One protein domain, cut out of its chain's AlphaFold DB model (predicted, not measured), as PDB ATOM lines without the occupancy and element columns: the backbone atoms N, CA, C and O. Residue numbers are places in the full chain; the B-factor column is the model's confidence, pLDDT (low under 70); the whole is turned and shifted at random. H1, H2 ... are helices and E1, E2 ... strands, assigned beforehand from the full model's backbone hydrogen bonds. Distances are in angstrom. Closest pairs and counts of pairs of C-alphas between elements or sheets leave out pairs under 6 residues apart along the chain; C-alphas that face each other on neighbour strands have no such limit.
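Overview. This is residues 122 to 196 of the 424 residues of the protein "Transposase IS66" of Leptospirillum ferrodiazotrophum (UniProt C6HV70). A long, thin arm leads into a small head of three crossed helices: the arm begins with a narrow loop in which residues 122 to 123 pair with residues 130 to 131 of the short strand E1, and it runs on through residues 133 to 146. In the head, H1 and H2 form a helical hairpin, and H3 crosses H1 at nearly a right angle. The printed part has 75 residues, with one named strand and three named helices in the order E1, H1, H2, H3; the class is mostly helix. It is extended, with a radius of gyration of the C-alphas of 17.7 A, and its outline is flat, spanning 58 by 32 by 17 A, with the arm making the length.

Along the chain. E1 covers residues 130 to 132, and its first C-alpha lies at (149.748, 182.524, 159.442). H1 covers residues 147 to 158 and is 15.9 A long from first to last C-alpha; C-alpha 147 lies at (157.954, 190.577, 187.696). H2 covers residues 164 to 175 and is 16.0 A long. H3, the longest helix, covers residues 181 to 196 and is 22.4 A long, ending with C-alpha 196 at (153.011, 177.432, 199.808).

Arrangement. E1 pairs with no named strand; residues 122 to 123 pair antiparallel with its residues 130 to 131. E1 is apart from H1, H2 and H3. H1 touches H2 with residues 153 to 157 alone, and the closest C-alphas are those of His 157 and Leu 164, 6.5 A apart. This helical hairpin has a steep tilt of 42 degrees, opposite ways. H3 touches H1 with residues 184 to 188 alone; the closest C-alphas, of Ala 154 and Cys 188, are 5.3 A apart. H1 and H3 are about perpendicular, at 88 degrees. H2 and H3 touch through residues 164 to 168 of H2 and 181 to 184 of H3, with the C-alphas of Leu 164 and Glu 181 closest at 5.7 A. They are about perpendicular, at 77 degrees. In H1, H2 and H3 every O i to N i+4 pair is within hydrogen-bond range.

Size, cuts and confidence. The two C-alphas farthest apart, those of Ala 126 and Gly 161, are 58.5 A apart. Residues 124 to 129 and residues 139 to 144 stand free. The link from E1 to H1, 14 residues, is long; the links from H1 to H2 and from H2 to H3, 5 residues each, are tight. The printed part has no cut. The mean pLDDT of the printed part is 94.2, and no printed residue is under 70.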
ATOM      1  N   VAL A 122     154.231 185.425 159.729       97.69
ATOM      2  CA  VAL A 122     154.554 184.997 158.362       97.69
ATOM      3  C   VAL A 122     153.465 184.065 157.848       97.69
ATOM      4  O   VAL A 122     153.073 183.117 158.526       97.69
ATOM      5  N   CYS A 123     152.970 184.317 156.636       97.56
ATOM      6  CA  CYS A 123     152.093 183.377 155.945       97.56
ATOM      7  C   CYS A 123     152.939 182.256 155.327       97.56
ATOM      8  O   CYS A 123     153.803 182.515 154.491       97.56
ATOM      9  N   CYS A 124     152.715 181.011 155.747       96.12
ATOM     10  CA  CYS A 124     153.424 179.859 155.205       96.12
ATOM     11  C   CYS A 124     153.020 179.636 153.735       96.12
ATOM     12  O   CYS A 124     151.846 179.359 153.485       96.12
ATOM     13  N   PRO A 125     153.950 179.659 152.761       96.38
ATOM     14  CA  PRO A 125     153.593 179.502 151.349       96.38
ATOM     15  C   PRO A 125     153.053 178.102 151.018       96.38
ATOM     16  O   PRO A 125     152.296 177.949 150.066       96.38
ATOM     17  N   ALA A 126     153.400 177.082 151.811       96.94
ATOM     18  CA  ALA A 126     152.987 175.701 151.565       96.94
ATOM     19  C   ALA A 126     151.563 175.386 152.059       96.94
ATOM     20  O   ALA A 126     150.831 174.664 151.393       96.94
ATOM     21  N   CYS A 127     151.161 175.903 153.227       96.31
ATOM     22  CA  CYS A 127     149.854 175.592 153.831       96.31
ATOM     23  C   CYS A 127     148.946 176.810 154.049       96.31
ATOM     24  O   CYS A 127     147.867 176.657 154.616       96.31
ATOM     25  N   GLN A 128     149.385 178.007 153.645       95.81
ATOM     26  CA  GLN A 128     148.679 179.294 153.760       95.81
ATOM     27  C   GLN A 128     148.280 179.706 155.191       95.81
ATOM     28  O   GLN A 128     147.543 180.671 155.390       95.81
ATOM     29  N   LYS A 129     148.781 179.010 156.219       97.69
ATOM     30  CA  LYS A 129     148.566 179.380 157.622       97.69
ATOM     31  C   LYS A 129     149.481 180.534 158.017       97.69
ATOM     32  O   LYS A 129     150.667 180.526 157.685       97.69
ATOM     33  N   VAL A 130     148.948 181.481 158.785       97.81
ATOM     34  CA  VAL A 130     149.748 182.524 159.442       97.81
ATOM     35  C   VAL A 130     150.402 181.928 160.683       97.81
ATOM     36  O   VAL A 130     149.717 181.497 161.609       97.81
ATOM     37  N   ILE A 131     151.728 181.900 160.687       97.12
ATOM     38  CA  ILE A 131     152.547 181.482 161.821       97.12
ATOM     39  C   ILE A 131     152.994 182.737 162.564       97.12
ATOM     40  O   ILE A 131     153.431 183.700 161.936       97.12
ATOM     41  N   VAL A 132     152.866 182.728 163.889       97.19
ATOM     42  CA  VAL A 132     153.277 183.829 164.769       97.19
ATOM     43  C   VAL A 132     154.453 183.356 165.614       97.19
ATOM     44  O   VAL A 132     154.397 182.255 166.167       97.19
ATOM     45  N   ALA A 133     155.505 184.169 165.713       97.25
ATOM     46  CA  ALA A 133     156.619 183.899 166.611       97.25
ATOM     47  C   ALA A 133     156.117 183.773 168.067       97.25
ATOM     48  O   ALA A 133     155.259 184.556 168.488       97.25
ATOM     49  N   PRO A 134     156.610 182.800 168.851       96.19
ATOM     50  CA  PRO A 134     156.193 182.653 170.238       96.19
ATOM     51  C   PRO A 134     156.716 183.817 171.091       96.19
ATOM     52  O   PRO A 134     157.871 184.222 170.962       96.19
ATOM     53  N   ALA A 135     155.880 184.326 171.994       95.81
ATOM     54  CA  ALA A 135     156.326 185.241 173.042       95.81
ATOM     55  C   ALA A 135     157.119 184.483 174.126       95.81
ATOM     56  O   ALA A 135     156.890 183.282 174.315       95.81
ATOM     57  N   PRO A 136     158.006 185.159 174.884       95.94
ATOM     58  CA  PRO A 136     158.591 184.573 176.086       95.94
ATOM     59  C   PRO A 136     157.499 184.098 177.066       95.94
ATOM     60  O   PRO A 136     156.474 184.776 177.188       95.94
ATOM     61  N   PRO A 137     157.691 182.980 177.797       93.62
ATOM     62  CA  PRO A 137     156.658 182.398 178.664       93.62
ATOM     63  C   PRO A 137     156.092 183.347 179.730       93.62
ATOM     64  O   PRO A 137     154.946 183.209 180.157       93.62
ATOM     65  N   GLU A 138     156.890 184.309 180.186       91.62
ATOM     66  CA  GLU A 138     156.506 185.316 181.167       91.62
ATOM     67  C   GLU A 138     155.642 186.454 180.596       91.62
ATOM     68  O   GLU A 138     155.006 187.166 181.378       91.62
ATOM     69  N   VAL A 139     155.588 186.626 179.269       95.06
ATOM     70  CA  VAL A 139     154.798 187.655 178.575       95.06
ATOM     71  C   VAL A 139     153.456 187.051 178.161       95.06
ATOM     72  O   VAL A 139     153.294 186.468 177.093       95.06
ATOM     73  N   THR A 140     152.477 187.176 179.049       93.50
ATOM     74  CA  THR A 140     151.168 186.506 178.954       93.50
ATOM     75  C   THR A 140     150.033 187.419 178.493       93.50
ATOM     76  O   THR A 140     148.938 186.941 178.203       93.50
ATOM     77  N   ALA A 141     150.273 188.728 178.429       93.50
ATOM     78  CA  ALA A 141     149.296 189.725 178.011       93.50
ATOM     79  C   ALA A 141     149.930 190.746 177.050       93.50
ATOM     80  O   ALA A 141     151.136 190.979 177.139       93.50
ATOM     81  N   PRO A 142     149.131 191.413 176.189       94.88
ATOM     82  CA  PRO A 142     149.630 192.461 175.290       94.88
ATOM     83  C   PRO A 142     150.354 193.604 176.015       94.88
ATOM     84  O   PRO A 142     151.245 194.240 175.466       94.88
ATOM     85  N   THR A 143     149.969 193.880 177.262       94.69
ATOM     86  CA  THR A 143     150.643 194.838 178.137       94.69
ATOM     87  C   THR A 143     150.558 194.330 179.568       94.69
ATOM     88  O   THR A 143     149.478 193.982 180.048       94.69
ATOM     89  N   GLN A 144     151.693 194.271 180.259       94.81
ATOM     90  CA  GLN A 144     151.767 193.827 181.647       94.81
ATOM     91  C   GLN A 144     152.938 194.483 182.375       94.81
ATOM     92  O   GLN A 144     153.927 194.884 181.767       94.81
ATOM     93  N   TYR A 145     152.848 194.535 183.701       96.25
ATOM     94  CA  TYR A 145     153.988 194.888 184.535       96.25
ATOM     95  C   TYR A 145     154.974 193.721 184.641       96.25
ATOM     96  O   TYR A 145     154.578 192.563 184.781       96.25
ATOM     97  N   GLY A 146     156.268 194.038 184.628       94.44
ATOM     98  CA  GLY A 146     157.331 193.054 184.823       94.44
ATOM     99  C   GLY A 146     157.384 192.506 186.254       94.44
ATOM    100  O   GLY A 146     157.043 193.192 187.222       94.44
ATOM    101  N   LEU A 147     157.882 191.273 186.404       92.88
ATOM    102  CA  LEU A 147     157.954 190.577 187.696       92.88
ATOM    103  C   LEU A 147     158.762 191.344 188.749       92.88
ATOM    104  O   LEU A 147     158.352 191.388 189.904       92.88
ATOM    105  N   ARG A 148     159.864 192.001 188.365       94.19
ATOM    106  CA  ARG A 148     160.680 192.809 189.294       94.19
ATOM    107  C   ARG A 148     159.855 193.905 189.970       94.19
ATOM    108  O   ARG A 148     159.937 194.075 191.185       94.19
ATOM    109  N   PHE A 149     159.036 194.608 189.194       95.94
ATOM    110  CA  PHE A 149     158.191 195.679 189.708       95.94
ATOM    111  C   PHE A 149     157.064 195.140 190.594       95.94
ATOM    112  O   PHE A 149     156.866 195.620 191.707       95.94
ATOM    113  N   LEU A 150     156.382 194.077 190.158       95.62
ATOM    114  CA  LEU A 150     155.330 193.435 190.952       95.62
ATOM    115  C   LEU A 150     155.859 192.894 192.293       95.62
ATOM    116  O   LEU A 150     155.220 193.083 193.332       95.62
ATOM    117  N   SER A 151     157.048 192.286 192.296       94.06
ATOM    118  CA  SER A 151     157.723 191.813 193.509       94.06
ATOM    119  C   SER A 151     158.107 192.959 194.444       94.06
ATOM    120  O   SER A 151     157.938 192.839 195.657       94.06
ATOM    121  N   TYR A 152     158.567 194.091 193.902       95.25
ATOM    122  CA  TYR A 152     158.844 195.292 194.691       95.25
ATOM    123  C   TYR A 152     157.583 195.801 195.411       95.25
ATOM    124  O   TYR A 152     157.600 195.991 196.628       95.25
ATOM    125  N   LEU A 153     156.456 195.930 194.702       96.56
ATOM    126  CA  LEU A 153     155.190 196.376 195.299       96.56
ATOM    127  C   LEU A 153     154.664 195.393 196.356       96.56
ATOM    128  O   LEU A 153     154.233 195.809 197.438       96.56
ATOM    129  N   ALA A 154     154.728 194.088 196.077       94.88
ATOM    130  CA  ALA A 154     154.352 193.056 197.039       94.88
ATOM    131  C   ALA A 154     155.240 193.112 198.295       94.88
ATOM    132  O   ALA A 154     154.728 193.021 199.412       94.88
ATOM    133  N   SER A 155     156.544 193.348 198.128       93.69
ATOM    134  CA  SER A 155     157.503 193.489 199.227       93.69
ATOM    135  C   SER A 155     157.199 194.694 200.122       93.69
ATOM    136  O   SER A 155     157.133 194.559 201.349       93.69
ATOM    137  N   LEU A 156     156.905 195.860 199.539       94.69
ATOM    138  CA  LEU A 156     156.481 197.037 200.306       94.69
ATOM    139  C   LEU A 156     155.228 196.750 201.145       94.69
ATOM    140  O   LEU A 156     155.133 197.147 202.311       94.69
ATOM    141  N   HIS A 157     154.264 196.035 200.568       93.81
ATOM    142  CA  HIS A 157     153.017 195.742 201.256       93.81
ATOM    143  C   HIS A 157     153.170 194.688 202.364       93.81
ATOM    144  O   HIS A 157     152.681 194.894 203.482       93.81
ATOM    145  N   GLN A 158     153.821 193.564 202.055       90.31
ATOM    146  CA  GLN A 158     153.928 192.403 202.942       90.31
ATOM    147  C   GLN A 158     155.067 192.557 203.948       90.31
ATOM    148  O   GLN A 158     154.859 192.387 205.150       90.31
ATOM    149  N   TYR A 159     156.265 192.928 203.490       86.88
ATOM    150  CA  TYR A 159     157.448 192.981 204.345       86.88
ATOM    151  C   TYR A 159     157.541 194.287 205.119       86.88
ATOM    152  O   TYR A 159     157.607 194.241 206.351       86.88
ATOM    153  N   GLN A 160     157.456 195.419 204.416       89.94
ATOM    154  CA  GLN A 160     157.541 196.754 205.024       89.94
ATOM    155  C   GLN A 160     156.228 197.184 205.695       89.94
ATOM    156  O   GLN A 160     156.187 198.151 206.453       89.94
ATOM    157  N   GLY A 161     155.140 196.441 205.466       88.94
ATOM    158  CA  GLY A 161     153.858 196.661 206.127       88.94
ATOM    159  C   GLY A 161     153.130 197.924 205.664       88.94
ATOM    160  O   GLY A 161     152.226 198.386 206.370       88.94
ATOM    161  N   ILE A 162     153.466 198.458 204.488       93.31
ATOM    162  CA  ILE A 162     152.875 199.683 203.943       93.31
ATOM    163  C   ILE A 162     151.422 199.407 203.490       93.31
ATOM    164  O   ILE A 162     151.158 198.382 202.850       93.31
ATOM    165  N   PRO A 163     150.434 200.257 203.837       93.00
ATOM    166  CA  PRO A 163     149.049 200.108 203.368       93.00
ATOM    167  C   PRO A 163     148.923 200.150 201.834       93.00
ATOM    168  O   PRO A 163     149.683 200.864 201.192       93.00
ATOM    169  N   LEU A 164     147.946 199.441 201.250       94.19
ATOM    170  CA  LEU A 164     147.785 199.311 199.786       94.19
ATOM    171  C   LEU A 164     147.743 200.665 199.067       94.19
ATOM    172  O   LEU A 164     148.619 200.928 198.253       94.19
ATOM    173  N   GLY A 165     146.826 201.562 199.445       95.69
ATOM    174  CA  GLY A 165     146.770 202.906 198.861       95.69
ATOM    175  C   GLY A 165     148.071 203.714 198.984       95.69
ATOM    176  O   GLY A 165     148.383 204.510 198.106       95.69
ATOM    177  N   ARG A 166     148.894 203.475 200.018       96.69
ATOM    178  CA  ARG A 166     150.228 204.093 200.127       96.69
ATOM    179  C   ARG A 166     151.235 203.469 199.163       96.69
ATOM    180  O   ARG A 166     152.066 204.193 198.638       96.69
ATOM    181  N   VAL A 167     151.156 202.165 198.907       97.56
ATOM    182  CA  VAL A 167     151.973 201.503 197.877       97.56
ATOM    183  C   VAL A 167     151.577 201.985 196.477       97.56
ATOM    184  O   VAL A 167     152.460 202.268 195.675       97.56
ATOM    185  N   CYS A 168     150.279 202.168 196.202       97.94
ATOM    186  CA  CYS A 168     149.805 202.808 194.969       97.94
ATOM    187  C   CYS A 168     150.379 204.223 194.811       97.94
ATOM    188  O   CYS A 168     150.878 204.564 193.742       97.94
ATOM    189  N   GLN A 169     150.370 205.020 195.885       97.56
ATOM    190  CA  GLN A 169     150.947 206.364 195.871       97.56
ATOM    191  C   GLN A 169     152.458 206.333 195.598       97.56
ATOM    192  O   GLN A 169     152.915 207.021 194.700       97.56
ATOM    193  N   ILE A 170     153.218 205.482 196.300       96.62
ATOM    194  CA  ILE A 170     154.667 205.315 196.078       96.62
ATOM    195  C   ILE A 170     154.959 204.921 194.625       96.62
ATOM    196  O   ILE A 170     155.889 205.439 194.015       96.62
ATOM    197  N   SER A 171     154.158 204.014 194.066       97.00
ATOM    198  CA  SER A 171     154.269 203.590 192.671       97.00
ATOM    199  C   SER A 171     154.096 204.758 191.695       97.00
ATOM    200  O   SER A 171     154.875 204.897 190.751       97.00
ATOM    201  N   SER A 172     153.101 205.615 191.938       95.88
ATOM    202  CA  SER A 172     152.851 206.803 191.123       95.88
ATOM    203  C   SER A 172     153.945 207.857 191.296       95.88
ATOM    204  O   SER A 172     154.454 208.361 190.303       95.88
ATOM    205  N   ASP A 173     154.322 208.166 192.538       94.94
ATOM    206  CA  ASP A 173     155.262 209.247 192.865       94.94
ATOM    207  C   ASP A 173     156.679 208.948 192.374       94.94
ATOM    208  O   ASP A 173     157.367 209.846 191.898       94.94
ATOM    209  N   LEU A 174     157.123 207.693 192.499       93.50
ATOM    210  CA  LEU A 174     158.477 207.305 192.114       93.50
ATOM    211  C   LEU A 174     158.558 206.865 190.655       93.50
ATOM    212  O   LEU A 174     159.509 207.213 189.979       93.50
ATOM    213  N   PHE A 175     157.596 206.095 190.150       94.56
ATOM    214  CA  PHE A 175     157.735 205.452 188.836       94.56
ATOM    215  C   PHE A 175     156.758 205.978 187.782       94.56
ATOM    216  O   PHE A 175     156.752 205.468 186.663       94.56
ATOM    217  N   GLY A 176     155.886 206.933 188.129       93.62
ATOM    218  CA  GLY A 176     154.797 207.382 187.255       93.62
ATOM    219  C   GLY A 176     153.753 206.292 186.969       93.62
ATOM    220  O   GLY A 176     152.931 206.437 186.067       93.62
ATOM    221  N   ALA A 177     153.788 205.178 187.706       94.69
ATOM    222  CA  ALA A 177     152.987 203.996 187.425       94.69
ATOM    223  C   ALA A 177     151.717 203.977 188.283       94.69
ATOM    224  O   ALA A 177     151.766 203.732 189.494       94.69
ATOM    225  N   VAL A 178     150.564 204.185 187.645       94.62
ATOM    226  CA  VAL A 178     149.250 204.140 188.302       94.62
ATOM    227  C   VAL A 178     148.787 202.690 188.441       94.62
ATOM    228  O   VAL A 178     148.132 202.131 187.565       94.62
ATOM    229  N   VAL A 179     149.140 202.069 189.564       96.25
ATOM    230  CA  VAL A 179     148.750 200.690 189.890       96.25
ATOM    231  C   VAL A 179     147.511 200.654 190.777       96.25
ATOM    232  O   VAL A 179     147.359 201.452 191.703       96.25
ATOM    233  N   SER A 180     146.637 199.677 190.540       96.75
ATOM    234  CA  SER A 180     145.484 199.431 191.409       96.75
ATOM    235  C   SER A 180     145.873 198.614 192.648       96.75
ATOM    236  O   SER A 180     146.803 197.803 192.609       96.75
ATOM    237  N   GLU A 181     145.104 198.740 193.735       96.06
ATOM    238  CA  GLU A 181     145.257 197.853 194.898       96.06
ATOM    239  C   GLU A 181     145.066 196.374 194.517       96.06
ATOM    240  O   GLU A 181     145.735 195.492 195.061       96.06
ATOM    241  N   GLY A 182     144.186 196.101 193.546       95.88
ATOM    242  CA  GLY A 182     143.928 194.760 193.023       95.88
ATOM    243  C   GLY A 182     145.165 194.129 192.386       95.88
ATOM    244  O   GLY A 182     145.455 192.963 192.652       95.88
ATOM    245  N   THR A 183     145.939 194.907 191.627       95.69
ATOM    246  CA  THR A 183     147.207 194.466 191.026       95.69
ATOM    247  C   THR A 183     148.203 194.042 192.106       95.69
ATOM    248  O   THR A 183     148.758 192.946 192.038       95.69
ATOM    249  N   ILE A 184     148.368 194.854 193.155       96.25
ATOM    250  CA  ILE A 184     149.276 194.555 194.276       96.25
ATOM    251  C   ILE A 184     148.829 193.284 195.010       96.25
ATOM    252  O   ILE A 184     149.644 192.411 195.321       96.25
ATOM    253  N   LEU A 185     147.525 193.149 195.268       94.56
ATOM    254  CA  LEU A 185     146.955 191.962 195.903       94.56
ATOM    255  C   LEU A 185     147.133 190.706 195.047       94.56
ATOM    256  O   LEU A 185     147.398 189.639 195.598       94.56
ATOM    257  N   GLN A 186     147.018 190.811 193.723       93.69
ATOM    258  CA  GLN A 186     147.281 189.701 192.810       93.69
ATOM    259  C   GLN A 186     148.759 189.290 192.848       93.69
ATOM    260  O   GLN A 186     149.053 188.098 192.920       93.69
ATOM    261  N   SER A 187     149.690 190.249 192.889       93.44
ATOM    262  CA  SER A 187     151.123 189.960 193.055       93.44
ATOM    263  C   SER A 187     151.412 189.258 194.382       93.44
ATOM    264  O   SER A 187     152.149 188.278 194.423       93.44
ATOM    265  N   CYS A 188     150.765 189.703 195.460       93.38
ATOM    266  CA  CYS A 188     150.842 189.056 196.765       93.38
ATOM    267  C   CYS A 188     150.300 187.615 196.733       93.38
ATOM    268  O   CYS A 188     150.872 186.736 197.367       93.38
ATOM    269  N   GLN A 189     149.210 187.357 196.001       92.19
ATOM    270  CA  GLN A 189     148.649 186.005 195.856       92.19
ATOM    271  C   GLN A 189     149.573 185.085 195.059       92.19
ATOM    272  O   GLN A 189     149.720 183.920 195.411       92.19
ATOM    273  N   ARG A 190     150.223 185.607 194.016       90.12
ATOM    274  CA  ARG A 190     151.231 184.852 193.265       90.12
ATOM    275  C   ARG A 190     152.422 184.475 194.150       90.12
ATOM    276  O   ARG A 190     152.889 183.346 194.069       90.12
ATOM    277  N   LEU A 191     152.871 185.391 195.014       88.81
ATOM    278  CA  LEU A 191     153.929 185.118 195.992       88.81
ATOM    279  C   LEU A 191     153.519 184.009 196.975       88.81
ATOM    280  O   LEU A 191     154.266 183.062 197.171       88.81
ATOM    281  N   ASP A 192     152.314 184.086 197.542       88.50
ATOM    282  CA  ASP A 192     151.767 183.063 198.450       88.50
ATOM    283  C   ASP A 192     151.722 181.671 197.811       88.50
ATOM    284  O   ASP A 192     152.151 180.697 198.418       88.50
ATOM    285  N   GLN A 193     151.282 181.578 196.553       88.81
ATOM    286  CA  GLN A 193     151.260 180.313 195.808       88.81
ATOM    287  C   GLN A 193     152.658 179.715 195.614       88.81
ATOM    288  O   GLN A 193     152.811 178.499 195.674       88.81
ATOM    289  N   GLN A 194     153.672 180.555 195.396       87.19
ATOM    290  CA  GLN A 194     155.060 180.107 195.253       87.19
ATOM    291  C   GLN A 194     155.694 179.719 196.594       87.19
ATOM    292  O   GLN A 194     156.537 178.827 196.626       87.19
ATOM    293  N   LEU A 195     155.273 180.351 197.693       86.19
ATOM    294  CA  LEU A 195     155.740 180.043 199.047       86.19
ATOM    295  C   LEU A 195     154.983 178.882 199.702       86.19
ATOM    296  O   LEU A 195     155.477 178.315 200.671       86.19
ATOM    297  N   ALA A 196     153.808 178.497 199.203       79.25
ATOM    298  CA  ALA A 196     153.011 177.432 199.808       79.25
ATOM    299  C   ALA A 196     153.792 176.110 200.001       79.25
ATOM    300  O   ALA A 196     153.749 175.586 201.114       79.25
TER     301      ALA A 196